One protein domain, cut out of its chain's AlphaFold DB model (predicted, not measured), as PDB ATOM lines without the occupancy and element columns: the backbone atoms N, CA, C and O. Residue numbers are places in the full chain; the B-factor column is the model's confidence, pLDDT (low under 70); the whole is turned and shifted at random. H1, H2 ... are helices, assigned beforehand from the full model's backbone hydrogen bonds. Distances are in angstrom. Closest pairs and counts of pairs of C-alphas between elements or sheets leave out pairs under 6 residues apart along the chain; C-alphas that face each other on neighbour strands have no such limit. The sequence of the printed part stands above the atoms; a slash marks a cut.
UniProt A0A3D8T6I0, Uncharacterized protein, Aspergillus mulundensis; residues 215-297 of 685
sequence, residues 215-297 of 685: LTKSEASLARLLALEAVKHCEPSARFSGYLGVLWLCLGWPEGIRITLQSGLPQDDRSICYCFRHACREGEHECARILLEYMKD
ATOM      1  N   LEU A 215     294.897 240.311 483.458       88.81
ATOM      2  CA  LEU A 215     295.387 241.583 483.973       88.81
ATOM      3  C   LEU A 215     296.914 241.590 484.133       88.81
ATOM      4  O   LEU A 215     297.548 242.616 483.906       88.81
ATOM      5  N   THR A 216     297.520 240.432 484.418       90.88
ATOM      6  CA  THR A 216     298.986 240.246 484.414       90.88
ATOM      7  C   THR A 216     299.568 239.938 483.032       90.88
ATOM      8  O   THR A 216     300.778 239.740 482.913       90.88
ATOM      9  N   LYS A 217     298.732 239.872 481.985       94.06
ATOM     10  CA  LYS A 217     299.108 239.484 480.614       94.06
ATOM     11  C   LYS A 217     299.886 238.155 480.549       94.06
ATOM     12  O   LYS A 217     300.822 237.990 479.768       94.06
ATOM     13  N   SER A 218     299.512 237.183 481.386       96.44
ATOM     14  CA  SER A 218     300.146 235.863 481.460       96.44
ATOM     15  C   SER A 218     299.591 234.917 480.390       96.44
ATOM     16  O   SER A 218     298.614 234.203 480.618       96.44
ATOM     17  N   GLU A 219     300.251 234.863 479.230       97.94
ATOM     18  CA  GLU A 219     299.853 234.025 478.082       97.94
ATOM     19  C   GLU A 219     299.636 232.550 478.460       97.94
ATOM     20  O   GLU A 219     298.598 231.963 478.158       97.94
ATOM     21  N   ALA A 220     300.593 231.953 479.178       97.56
ATOM     22  CA  ALA A 220     300.535 230.544 479.563       97.56
ATOM     23  C   ALA A 220     299.378 230.244 480.531       97.56
ATOM     24  O   ALA A 220     298.726 229.204 480.416       97.56
ATOM     25  N   SER A 221     299.118 231.150 481.482       97.19
ATOM     26  CA  SER A 221     298.024 230.993 482.445       97.19
ATOM     27  C   SER A 221     296.677 231.160 481.754       97.19
ATOM     28  O   SER A 221     295.801 230.320 481.948       97.19
ATOM     29  N   LEU A 222     296.543 232.174 480.891       96.81
ATOM     30  CA  LEU A 222     295.337 232.407 480.104       96.81
ATOM     31  C   LEU A 222     295.023 231.194 479.222       96.81
ATOM     32  O   LEU A 222     293.938 230.631 479.326       96.81
ATOM     33  N   ALA A 223     295.986 230.729 478.421       97.56
ATOM     34  CA  ALA A 223     295.795 229.585 477.533       97.56
ATOM     35  C   ALA A 223     295.369 228.321 478.298       97.56
ATOM     36  O   ALA A 223     294.439 227.624 477.892       97.56
ATOM     37  N   ARG A 224     296.010 228.044 479.444       97.12
ATOM     38  CA  ARG A 224     295.654 226.910 480.309       97.12
ATOM     39  C   ARG A 224     294.229 227.033 480.846       97.12
ATOM     40  O   ARG A 224     293.494 226.049 480.826       97.12
ATOM     41  N   LEU A 225     293.855 228.204 481.357       95.75
ATOM     42  CA  LEU A 225     292.544 228.430 481.967       95.75
ATOM     43  C   LEU A 225     291.425 228.367 480.930       95.75
ATOM     44  O   LEU A 225     290.433 227.681 481.156       95.75
ATOM     45  N   LEU A 226     291.610 228.974 479.757       95.25
ATOM     46  CA  LEU A 226     290.620 228.893 478.685       95.25
ATOM     47  C   LEU A 226     290.478 227.472 478.133       95.25
ATOM     48  O   LEU A 226     289.367 227.057 477.825       95.25
ATOM     49  N   ALA A 227     291.563 226.692 478.070       94.94
ATOM     50  CA  ALA A 227     291.479 225.278 477.706       94.94
ATOM     51  C   ALA A 227     290.656 224.468 478.726       94.94
ATOM     52  O   ALA A 227     289.897 223.580 478.339       94.94
ATOM     53  N   LEU A 228     290.770 224.777 480.024       93.62
ATOM     54  CA  LEU A 228     289.941 224.154 481.062       93.62
ATOM     55  C   LEU A 228     288.465 224.548 480.926       93.62
ATOM     56  O   LEU A 228     287.599 223.684 481.059       93.62
ATOM     57  N   GLU A 229     288.173 225.815 480.628       91.81
ATOM     58  CA  GLU A 229     286.800 226.278 480.381       91.81
ATOM     59  C   GLU A 229     286.206 225.660 479.107       91.81
ATOM     60  O   GLU A 229     285.073 225.183 479.124       91.81
ATOM     61  N   ALA A 230     286.981 225.545 478.026       90.31
ATOM     62  CA  ALA A 230     286.535 224.898 476.792       90.31
ATOM     63  C   ALA A 230     286.105 223.441 477.023       90.31
ATOM     64  O   ALA A 230     285.089 223.004 476.484       90.31
ATOM     65  N   VAL A 231     286.810 222.704 477.892       91.25
ATOM     66  CA  VAL A 231     286.431 221.330 478.265       91.25
ATOM     67  C   VAL A 231     285.102 221.286 479.028       91.25
ATOM     68  O   VAL A 231     284.316 220.359 478.820       91.25
ATOM     69  N   LYS A 232     284.823 222.273 479.891       88.56
ATOM     70  CA  LYS A 232     283.544 222.364 480.621       88.56
ATOM     71  C   LYS A 232     282.371 222.672 479.688       88.56
ATOM     72  O   LYS A 232     281.264 222.204 479.935       88.56
ATOM     73  N   HIS A 233     282.626 223.408 478.607       82.88
ATOM     74  CA  HIS A 233     281.628 223.853 477.634       82.88
ATOM     75  C   HIS A 233     281.588 223.008 476.349       82.88
ATOM     76  O   HIS A 233     281.106 223.470 475.319       82.88
ATOM     77  N   CYS A 234     282.031 221.746 476.404       76.88
ATOM     78  CA  CYS A 234     281.975 220.819 475.266       76.88
ATOM     79  C   CYS A 234     280.558 220.582 474.701       76.88
ATOM     80  O   CYS A 234     280.439 220.036 473.603       76.88
ATOM     81  N   GLU A 235     279.484 220.951 475.412       74.75
ATOM     82  CA  GLU A 235     278.130 220.902 474.854       74.75
ATOM     83  C   GLU A 235     277.900 222.062 473.864       74.75
ATOM     84  O   GLU A 235     277.890 223.221 474.283       74.75
ATOM     85  N   PRO A 236     277.631 221.787 472.567       61.53
ATOM     86  CA  PRO A 236     277.525 222.812 471.518       61.53
ATOM     87  C   PRO A 236     276.444 223.882 471.737       61.53
ATOM     88  O   PRO A 236     276.419 224.883 471.026       61.53
ATOM     89  N   SER A 237     275.519 223.667 472.677       59.72
ATOM     90  CA  SER A 237     274.424 224.587 472.995       59.72
ATOM     91  C   SER A 237     274.699 225.513 474.183       59.72
ATOM     92  O   SER A 237     273.926 226.447 474.397       59.72
ATOM     93  N   ALA A 238     275.757 225.284 474.966       57.47
ATOM     94  CA  ALA A 238     276.054 226.104 476.135       57.47
ATOM     95  C   ALA A 238     276.872 227.339 475.726       57.47
ATOM     96  O   ALA A 238     278.062 227.239 475.429       57.47
ATOM     97  N   ARG A 239     276.249 228.525 475.720       59.34
ATOM     98  CA  ARG A 239     276.985 229.789 475.562       59.34
ATOM     99  C   ARG A 239     277.895 229.995 476.774       59.34
ATOM    100  O   ARG A 239     277.424 229.940 477.908       59.34
ATOM    101  N   PHE A 240     279.176 230.264 476.535       64.50
ATOM    102  CA  PHE A 240     280.068 230.759 477.579       64.50
ATOM    103  C   PHE A 240     279.725 232.229 477.836       64.50
ATOM    104  O   PHE A 240     280.097 233.111 477.063       64.50
ATOM    105  N   SER A 241     278.969 232.490 478.900       62.69
ATOM    106  CA  SER A 241     278.464 233.825 479.241       62.69
ATOM    107  C   SER A 241     279.551 234.876 479.474       62.69
ATOM    108  O   SER A 241     279.279 236.065 479.355       62.69
ATOM    109  N   GLY A 242     280.782 234.447 479.760       80.94
ATOM    110  CA  GLY A 242     281.931 235.326 479.963       80.94
ATOM    111  C   GLY A 242     282.752 235.633 478.707       80.94
ATOM    112  O   GLY A 242     283.756 236.322 478.831       80.94
ATOM    113  N   TYR A 243     282.397 235.129 477.515       88.38
ATOM    114  CA  TYR A 243     283.291 235.225 476.345       88.38
ATOM    115  C   TYR A 243     283.602 236.672 475.952       88.38
ATOM    116  O   TYR A 243     284.763 237.035 475.765       88.38
ATOM    117  N   LEU A 244     282.561 237.506 475.883       87.19
ATOM    118  CA  LEU A 244     282.689 238.932 475.597       87.19
ATOM    119  C   LEU A 244     283.504 239.654 476.674       87.19
ATOM    120  O   LEU A 244     284.416 240.400 476.332       87.19
ATOM    121  N   GLY A 245     283.248 239.361 477.953       84.88
ATOM    122  CA  GLY A 245     284.010 239.922 479.072       84.88
ATOM    123  C   GLY A 245     285.502 239.587 478.987       84.88
ATOM    124  O   GLY A 245     286.339 240.471 479.121       84.88
ATOM    125  N   VAL A 246     285.857 238.340 478.656       90.94
ATOM    126  CA  VAL A 246     287.260 237.937 478.444       90.94
ATOM    127  C   VAL A 246     287.883 238.684 477.263       90.94
ATOM    128  O   VAL A 246     289.018 239.147 477.361       90.94
ATOM    129  N   LEU A 247     287.162 238.827 476.144       92.62
ATOM    130  CA  LEU A 247     287.642 239.603 474.998       92.62
ATOM    131  C   LEU A 247     287.864 241.078 475.366       92.62
ATOM    132  O   LEU A 247     288.910 241.629 475.027       92.62
ATOM    133  N   TRP A 248     286.935 241.704 476.091       87.75
ATOM    134  CA  TRP A 248     287.073 243.080 476.576       87.75
ATOM    135  C   TRP A 248     288.259 243.248 477.516       87.75
ATOM    136  O   TRP A 248     289.086 244.133 477.294       87.75
ATOM    137  N   LEU A 249     288.411 242.347 478.486       87.94
ATOM    138  CA  LEU A 249     289.558 242.337 479.386       87.94
ATOM    139  C   LEU A 249     290.880 242.110 478.648       87.94
ATOM    140  O   LEU A 249     291.914 242.484 479.187       87.94
ATOM    141  N   CYS A 250     290.885 241.529 477.445       93.88
ATOM    142  CA  CYS A 250     292.078 241.356 476.609       93.88
ATOM    143  C   CYS A 250     292.345 242.528 475.643       93.88
ATOM    144  O   CYS A 250     293.413 242.560 475.032       93.88
ATOM    145  N   LEU A 251     291.453 243.516 475.495       92.31
ATOM    146  CA  LEU A 251     291.709 244.676 474.626       92.31
ATOM    147  C   LEU A 251     292.950 245.460 475.101       92.31
ATOM    148  O   LEU A 251     293.219 245.560 476.300       92.31
ATOM    149  N   GLY A 252     293.776 245.951 474.173       91.56
ATOM    150  CA  GLY A 252     295.125 246.468 474.479       91.56
ATOM    151  C   GLY A 252     296.175 245.378 474.757       91.56
ATOM    152  O   GLY A 252     297.298 245.652 475.197       91.56
ATOM    153  N   TRP A 253     295.831 244.108 474.526       95.56
ATOM    154  CA  TRP A 253     296.751 242.973 474.566       95.56
ATOM    155  C   TRP A 253     296.491 242.025 473.379       95.56
ATOM    156  O   TRP A 253     295.770 241.034 473.509       95.56
ATOM    157  N   PRO A 254     297.106 242.299 472.210       97.56
ATOM    158  CA  PRO A 254     296.884 241.533 470.981       97.56
ATOM    159  C   PRO A 254     297.064 240.018 471.128       97.56
ATOM    160  O   PRO A 254     296.272 239.244 470.595       97.56
ATOM    161  N   GLU A 255     298.080 239.581 471.878       98.19
ATOM    162  CA  GLU A 255     298.329 238.152 472.086       98.19
ATOM    163  C   GLU A 255     297.257 237.508 472.973       98.19
ATOM    164  O   GLU A 255     296.789 236.415 472.670       98.19
ATOM    165  N   GLY A 256     296.767 238.219 473.995       97.38
ATOM    166  CA  GLY A 256     295.619 237.781 474.788       97.38
ATOM    167  C   GLY A 256     294.366 237.591 473.937       97.38
ATOM    168  O   GLY A 256     293.684 236.579 474.073       97.38
ATOM    169  N   ILE A 257     294.099 238.511 473.001       97.69
ATOM    170  CA  ILE A 257     292.998 238.377 472.033       97.69
ATOM    171  C   ILE A 257     293.187 237.129 471.156       97.69
ATOM    172  O   ILE A 257     292.242 236.352 471.012       97.69
ATOM    173  N   ARG A 258     294.391 236.877 470.614       98.19
ATOM    174  CA  ARG A 258     294.667 235.658 469.823       98.19
ATOM    175  C   ARG A 258     294.443 234.391 470.633       98.19
ATOM    176  O   ARG A 258     293.739 233.503 470.159       98.19
ATOM    177  N   ILE A 259     294.999 234.316 471.841       98.12
ATOM    178  CA  ILE A 259     294.849 233.161 472.733       98.12
ATOM    179  C   ILE A 259     293.364 232.914 473.023       98.12
ATOM    180  O   ILE A 259     292.900 231.777 472.920       98.12
ATOM    181  N   THR A 260     292.596 233.970 473.307       96.62
ATOM    182  CA  THR A 260     291.151 233.864 473.543       96.62
ATOM    183  C   THR A 260     290.397 233.354 472.321       96.62
ATOM    184  O   THR A 260     289.596 232.424 472.440       96.62
ATOM    185  N   LEU A 261     290.675 233.896 471.135       96.75
ATOM    186  CA  LEU A 261     290.049 233.461 469.883       96.75
ATOM    187  C   LEU A 261     290.444 232.018 469.512       96.75
ATOM    188  O   LEU A 261     289.621 231.276 468.984       96.75
ATOM    189  N   GLN A 262     291.658 231.575 469.844       96.69
ATOM    190  CA  GLN A 262     292.171 230.230 469.539       96.69
ATOM    191  C   GLN A 262     291.863 229.172 470.609       96.69
ATOM    192  O   GLN A 262     292.155 227.994 470.404       96.69
ATOM    193  N   SER A 263     291.260 229.558 471.733       95.31
ATOM    194  CA  SER A 263     291.049 228.688 472.902       95.31
ATOM    195  C   SER A 263     290.094 227.506 472.691       95.31
ATOM    196  O   SER A 263     290.015 226.621 473.542       95.31
ATOM    197  N   GLY A 264     289.352 227.483 471.581       92.50
ATOM    198  CA  GLY A 264     288.311 226.486 471.321       92.50
ATOM    199  C   GLY A 264     287.002 226.736 472.077       92.50
ATOM    200  O   GLY A 264     286.075 225.941 471.939       92.50
ATOM    201  N   LEU A 265     286.901 227.832 472.840       91.56
ATOM    202  CA  LEU A 265     285.625 228.287 473.388       91.56
ATOM    203  C   LEU A 265     284.622 228.568 472.252       91.56
ATOM    204  O   LEU A 265     285.039 229.018 471.179       91.56
ATOM    205  N   PRO A 266     283.311 228.339 472.467       88.44
ATOM    206  CA  PRO A 266     282.286 228.693 471.494       88.44
ATOM    207  C   PRO A 266     282.367 230.181 471.135       88.44
ATOM    208  O   PRO A 266     282.036 231.047 471.945       88.44
ATOM    209  N   GLN A 267     282.831 230.469 469.920       89.88
ATOM    210  CA  GLN A 267     282.942 231.833 469.419       89.88
ATOM    211  C   GLN A 267     281.555 232.371 469.072       89.88
ATOM    212  O   GLN A 267     280.804 231.752 468.313       89.88
ATOM    213  N   ASP A 268     281.248 233.550 469.599       86.50
ATOM    214  CA  ASP A 268     280.055 234.310 469.259       86.50
ATOM    215  C   ASP A 268     280.444 235.496 468.367       86.50
ATOM    216  O   ASP A 268     281.159 236.404 468.794       86.50
ATOM    217  N   ASP A 269     279.972 235.490 467.116       87.88
ATOM    218  CA  ASP A 269     280.312 236.522 466.127       87.88
ATOM    219  C   ASP A 269     279.854 237.921 466.585       87.88
ATOM    220  O   ASP A 269     280.500 238.918 466.255       87.88
ATOM    221  N   ARG A 270     278.783 238.011 467.397       85.81
ATOM    222  CA  ARG A 270     278.349 239.286 467.994       85.81
ATOM    223  C   ARG A 270     279.395 239.800 468.973       85.81
ATOM    224  O   ARG A 270     279.829 240.937 468.834       85.81
ATOM    225  N   SER A 271     279.847 238.960 469.903       89.06
ATOM    226  CA  SER A 271     280.890 239.302 470.875       89.06
ATOM    227  C   SER A 271     282.176 239.791 470.198       89.06
ATOM    228  O   SER A 271     282.737 240.813 470.596       89.06
ATOM    229  N   ILE A 272     282.612 239.121 469.124       93.75
ATOM    230  CA  ILE A 272     283.780 239.550 468.336       93.75
ATOM    231  C   ILE A 272     283.515 240.909 467.675       93.75
ATOM    232  O   ILE A 272     284.367 241.791 467.744       93.75
ATOM    233  N   CYS A 273     282.335 241.114 467.079       91.19
ATOM    234  CA  CYS A 273     281.962 242.385 466.454       91.19
ATOM    235  C   CYS A 273     281.900 243.545 467.462       91.19
ATOM    236  O   CYS A 273     282.362 244.647 467.159       91.19
ATOM    237  N   TYR A 274     281.360 243.319 468.664       88.19
ATOM    238  CA  TYR A 274     281.372 244.313 469.739       88.19
ATOM    239  C   TYR A 274     282.800 244.641 470.152       88.19
ATOM    240  O   TYR A 274     283.190 245.807 470.152       88.19
ATOM    241  N   CYS A 275     283.613 243.623 470.433       92.25
ATOM    242  CA  CYS A 275     285.013 243.811 470.788       92.25
ATOM    243  C   CYS A 275     285.785 244.559 469.684       92.25
ATOM    244  O   CYS A 275     286.551 245.470 469.989       92.25
ATOM    245  N   PHE A 276     285.523 244.262 468.403       95.12
ATOM    246  CA  PHE A 276     286.098 244.979 467.260       95.12
ATOM    247  C   PHE A 276     285.714 246.459 467.275       95.12
ATOM    248  O   PHE A 276     286.577 247.317 467.095       95.12
ATOM    249  N   ARG A 277     284.437 246.772 467.534       91.12
ATOM    250  CA  ARG A 277     283.964 248.158 467.621       91.12
ATOM    251  C   ARG A 277     284.689 248.945 468.707       91.12
ATOM    252  O   ARG A 277     285.110 250.073 468.456       91.12
ATOM    253  N   HIS A 278     284.867 248.339 469.876       88.56
ATOM    254  CA  HIS A 278     285.622 248.953 470.966       88.56
ATOM    255  C   HIS A 278     287.099 249.098 470.621       88.56
ATOM    256  O   HIS A 278     287.623 250.199 470.718       88.56
ATOM    257  N   ALA A 279     287.744 248.047 470.108       93.62
ATOM    258  CA  ALA A 279     289.129 248.134 469.653       93.62
ATOM    259  C   ALA A 279     289.328 249.289 468.658       93.62
ATOM    260  O   ALA A 279     290.332 249.990 468.703       93.62
ATOM    261  N   CYS A 280     288.348 249.516 467.782       93.12
ATOM    262  CA  CYS A 280     288.406 250.607 466.833       93.12
ATOM    263  C   CYS A 280     288.291 251.993 467.475       93.12
ATOM    264  O   CYS A 280     289.109 252.861 467.178       93.12
ATOM    265  N   ARG A 281     287.295 252.188 468.348       86.81
ATOM    266  CA  ARG A 281     287.054 253.451 469.064       86.81
ATOM    267  C   ARG A 281     288.250 253.864 469.920       86.81
ATOM    268  O   ARG A 281     288.596 255.036 469.965       86.81
ATOM    269  N   GLU A 282     288.875 252.890 470.571       86.25
ATOM    270  CA  GLU A 282     289.970 253.099 471.522       86.25
ATOM    271  C   GLU A 282     291.349 253.164 470.832       86.25
ATOM    272  O   GLU A 282     292.372 253.282 471.497       86.25
ATOM    273  N   GLY A 283     291.404 253.082 469.495       91.06
ATOM    274  CA  GLY A 283     292.659 253.147 468.736       91.06
ATOM    275  C   GLY A 283     293.530 251.884 468.825       91.06
ATOM    276  O   GLY A 283     294.695 251.900 468.430       91.06
ATOM    277  N   GLU A 284     292.978 250.762 469.283       94.25
ATOM    278  CA  GLU A 284     293.663 249.474 469.438       94.25
ATOM    279  C   GLU A 284     293.778 248.725 468.099       94.25
ATOM    280  O   GLU A 284     293.231 247.635 467.905       94.25
ATOM    281  N   HIS A 285     294.496 249.317 467.136       96.31
ATOM    282  CA  HIS A 285     294.536 248.868 465.737       96.31
ATOM    283  C   HIS A 285     294.974 247.409 465.554       96.31
ATOM    284  O   HIS A 285     294.453 246.711 464.683       96.31
ATOM    285  N   GLU A 286     295.926 246.926 466.359       97.56
ATOM    286  CA  GLU A 286     296.391 245.536 466.277       97.56
ATOM    287  C   GLU A 286     295.309 244.559 466.756       97.56
ATOM    288  O   GLU A 286     295.035 243.566 466.082       97.56
ATOM    289  N   CYS A 287     294.642 244.870 467.876       97.38
ATOM    290  CA  CYS A 287     293.514 244.080 468.365       97.38
ATOM    291  C   CYS A 287     292.369 244.092 467.347       97.38
ATOM    292  O   CYS A 287     291.831 243.035 467.027       97.38
ATOM    293  N   ALA A 288     292.038 245.261 466.789       97.56
ATOM    294  CA  ALA A 288     291.010 245.407 465.764       97.56
ATOM    295  C   ALA A 288     291.320 244.561 464.517       97.56
ATOM    296  O   ALA A 288     290.433 243.880 464.008       97.56
ATOM    297  N   ARG A 289     292.579 244.533 464.053       97.88
ATOM    298  CA  ARG A 289     292.985 243.698 462.912       97.88
ATOM    299  C   ARG A 289     292.818 242.210 463.204       97.88
ATOM    300  O   ARG A 289     292.250 241.502 462.380       97.88
ATOM    301  N   ILE A 290     293.254 241.756 464.380       98.19
ATOM    302  CA  ILE A 290     293.087 240.358 464.796       98.19
ATOM    303  C   ILE A 290     291.599 240.013 464.877       98.19
ATOM    304  O   ILE A 290     291.176 239.022 464.304       98.19
ATOM    305  N   LEU A 291     290.778 240.836 465.530       97.56
ATOM    306  CA  LEU A 291     289.337 240.590 465.634       97.56
ATOM    307  C   LEU A 291     288.685 240.512 464.249       97.56
ATOM    308  O   LEU A 291     287.919 239.588 463.986       97.56
ATOM    309  N   LEU A 292     289.066 241.407 463.334       97.06
ATOM    310  CA  LEU A 292     288.597 241.408 461.952       97.06
ATOM    311  C   LEU A 292     288.946 240.111 461.205       97.06
ATOM    312  O   LEU A 292     288.158 239.656 460.383       97.06
ATOM    313  N   GLU A 293     290.089 239.475 461.479       96.94
ATOM    314  CA  GLU A 293     290.448 238.170 460.896       96.94
ATOM    315  C   GLU A 293     289.500 237.040 461.318       96.94
ATOM    316  O   GLU A 293     289.262 236.131 460.523       96.94
ATOM    317  N   TYR A 294     288.930 237.111 462.525       96.31
ATOM    318  CA  TYR A 294     288.023 236.091 463.070       96.31
ATOM    319  C   TYR A 294     286.540 236.417 462.857       96.31
ATOM    320  O   TYR A 294     285.691 235.546 463.034       96.31
ATOM    321  N   MET A 295     286.206 237.642 462.444       94.50
ATOM    322  CA  MET A 295     284.844 237.992 462.045       94.50
ATOM    323  C   MET A 295     284.450 237.238 460.772       94.50
ATOM    324  O   MET A 295     285.013 237.475 459.699       94.50
ATOM    325  N   LYS A 296     283.437 236.371 460.876       91.56
ATOM    326  CA  LYS A 296     282.873 235.662 459.715       91.56
ATOM    327  C   LYS A 296     282.152 236.608 458.761       91.56
ATOM    328  O   LYS A 296     282.320 236.498 457.550       91.56
ATOM    329  N   ASP A 297     281.425 237.575 459.320       88.50
ATOM    330  CA  ASP A 297     280.649 238.556 458.570       88.50
ATOM    331  C   ASP A 297     280.870 239.971 459.088       88.50
ATOM    332  O   ASP A 297     280.850 240.236 460.292       88.50
TER     333      ASP A 297
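What this domain is: This is residues 215 to 297 of the 685 residues of an uncharacterized protein of Aspergillus mulundensis (UniProt A0A3D8T6I0). What shape do these coordinates make? Two helical hairpins, H2 with H3 and H4 with H5, pack side by side as a small four-helix bundle, and H1 packs on H3 at the bundle's side. H1, H3 and H5 form a row running one way, and H2 and H4 run the other way beside it. What is it made of? The printed part has 83 residues with five named helices, H1 to H5 in that order, and no named strand; the class is all helix. How large is it? It is compact, with a radius of gyration of the C-alphas of 12.1 A, and rounded, spanning 35 by 30 by 18 A.

Where its parts are: Where is the first helix? H1, residues 219 to 232, begins with C-alpha 219 at (299.853, 234.025, 478.082) and is 20.2 A long from first to last C-alpha. Which helices follow? H2 is residues 243 to 250, 10.7 A long, and H3 is residues 254 to 262, 12.3 A long. H4, residues 269 to 281, is 18.5 A long and begins with C-alpha 269 at (280.312, 236.522, 466.127). Where does the last one end? H5, residues 285 to 294, is 14.6 A long and ends with C-alpha 294 at (288.023, 236.091, 463.070).

How they stand to each other: What touches the hub, H3? H1 touches it at a shallow tilt of 23 degrees, the same way, with the C-alphas of Ala 223 and Ile 259 closest at 6.1 A. H2 forms a hairpin with it, with the C-alphas of Cys 250 and Gly 256 closest at 5.4 A. H5 touches it at a shallow tilt of 12 degrees, the same way, with the C-alphas of Pro 254 and Cys 287 closest at 5.0 A. How does H4 stand? H4 and H5 form a hairpin, with the C-alphas of Ala 279 and Ala 288 closest at 5.1 A. H4 touches H2 with residues 271 to 275 alone, and the closest C-alphas, those of Leu 244 and Ser 271, are 5.1 A apart. Which stay apart? Among them are H1 and H2, H3 and H4, and H2 and H5. How are the backbones? In H1, H2, H3, H4 and H5 every O i to N i+4 pair is within hydrogen-bond range.

The domain as a whole: How far does it reach? The two C-alphas farthest apart, those of Glu 235 and Gly 283, are 35.9 A apart. Is there a cut or a long link? The printed part has no cut. The links from H2 to H3 and from H4 to H5 are tight, and those from H1 to H2 and from H3 to H4 are short. Where is confidence low? The mean pLDDT of the printed part is 90.2, and residues 236 to 241 are under 70.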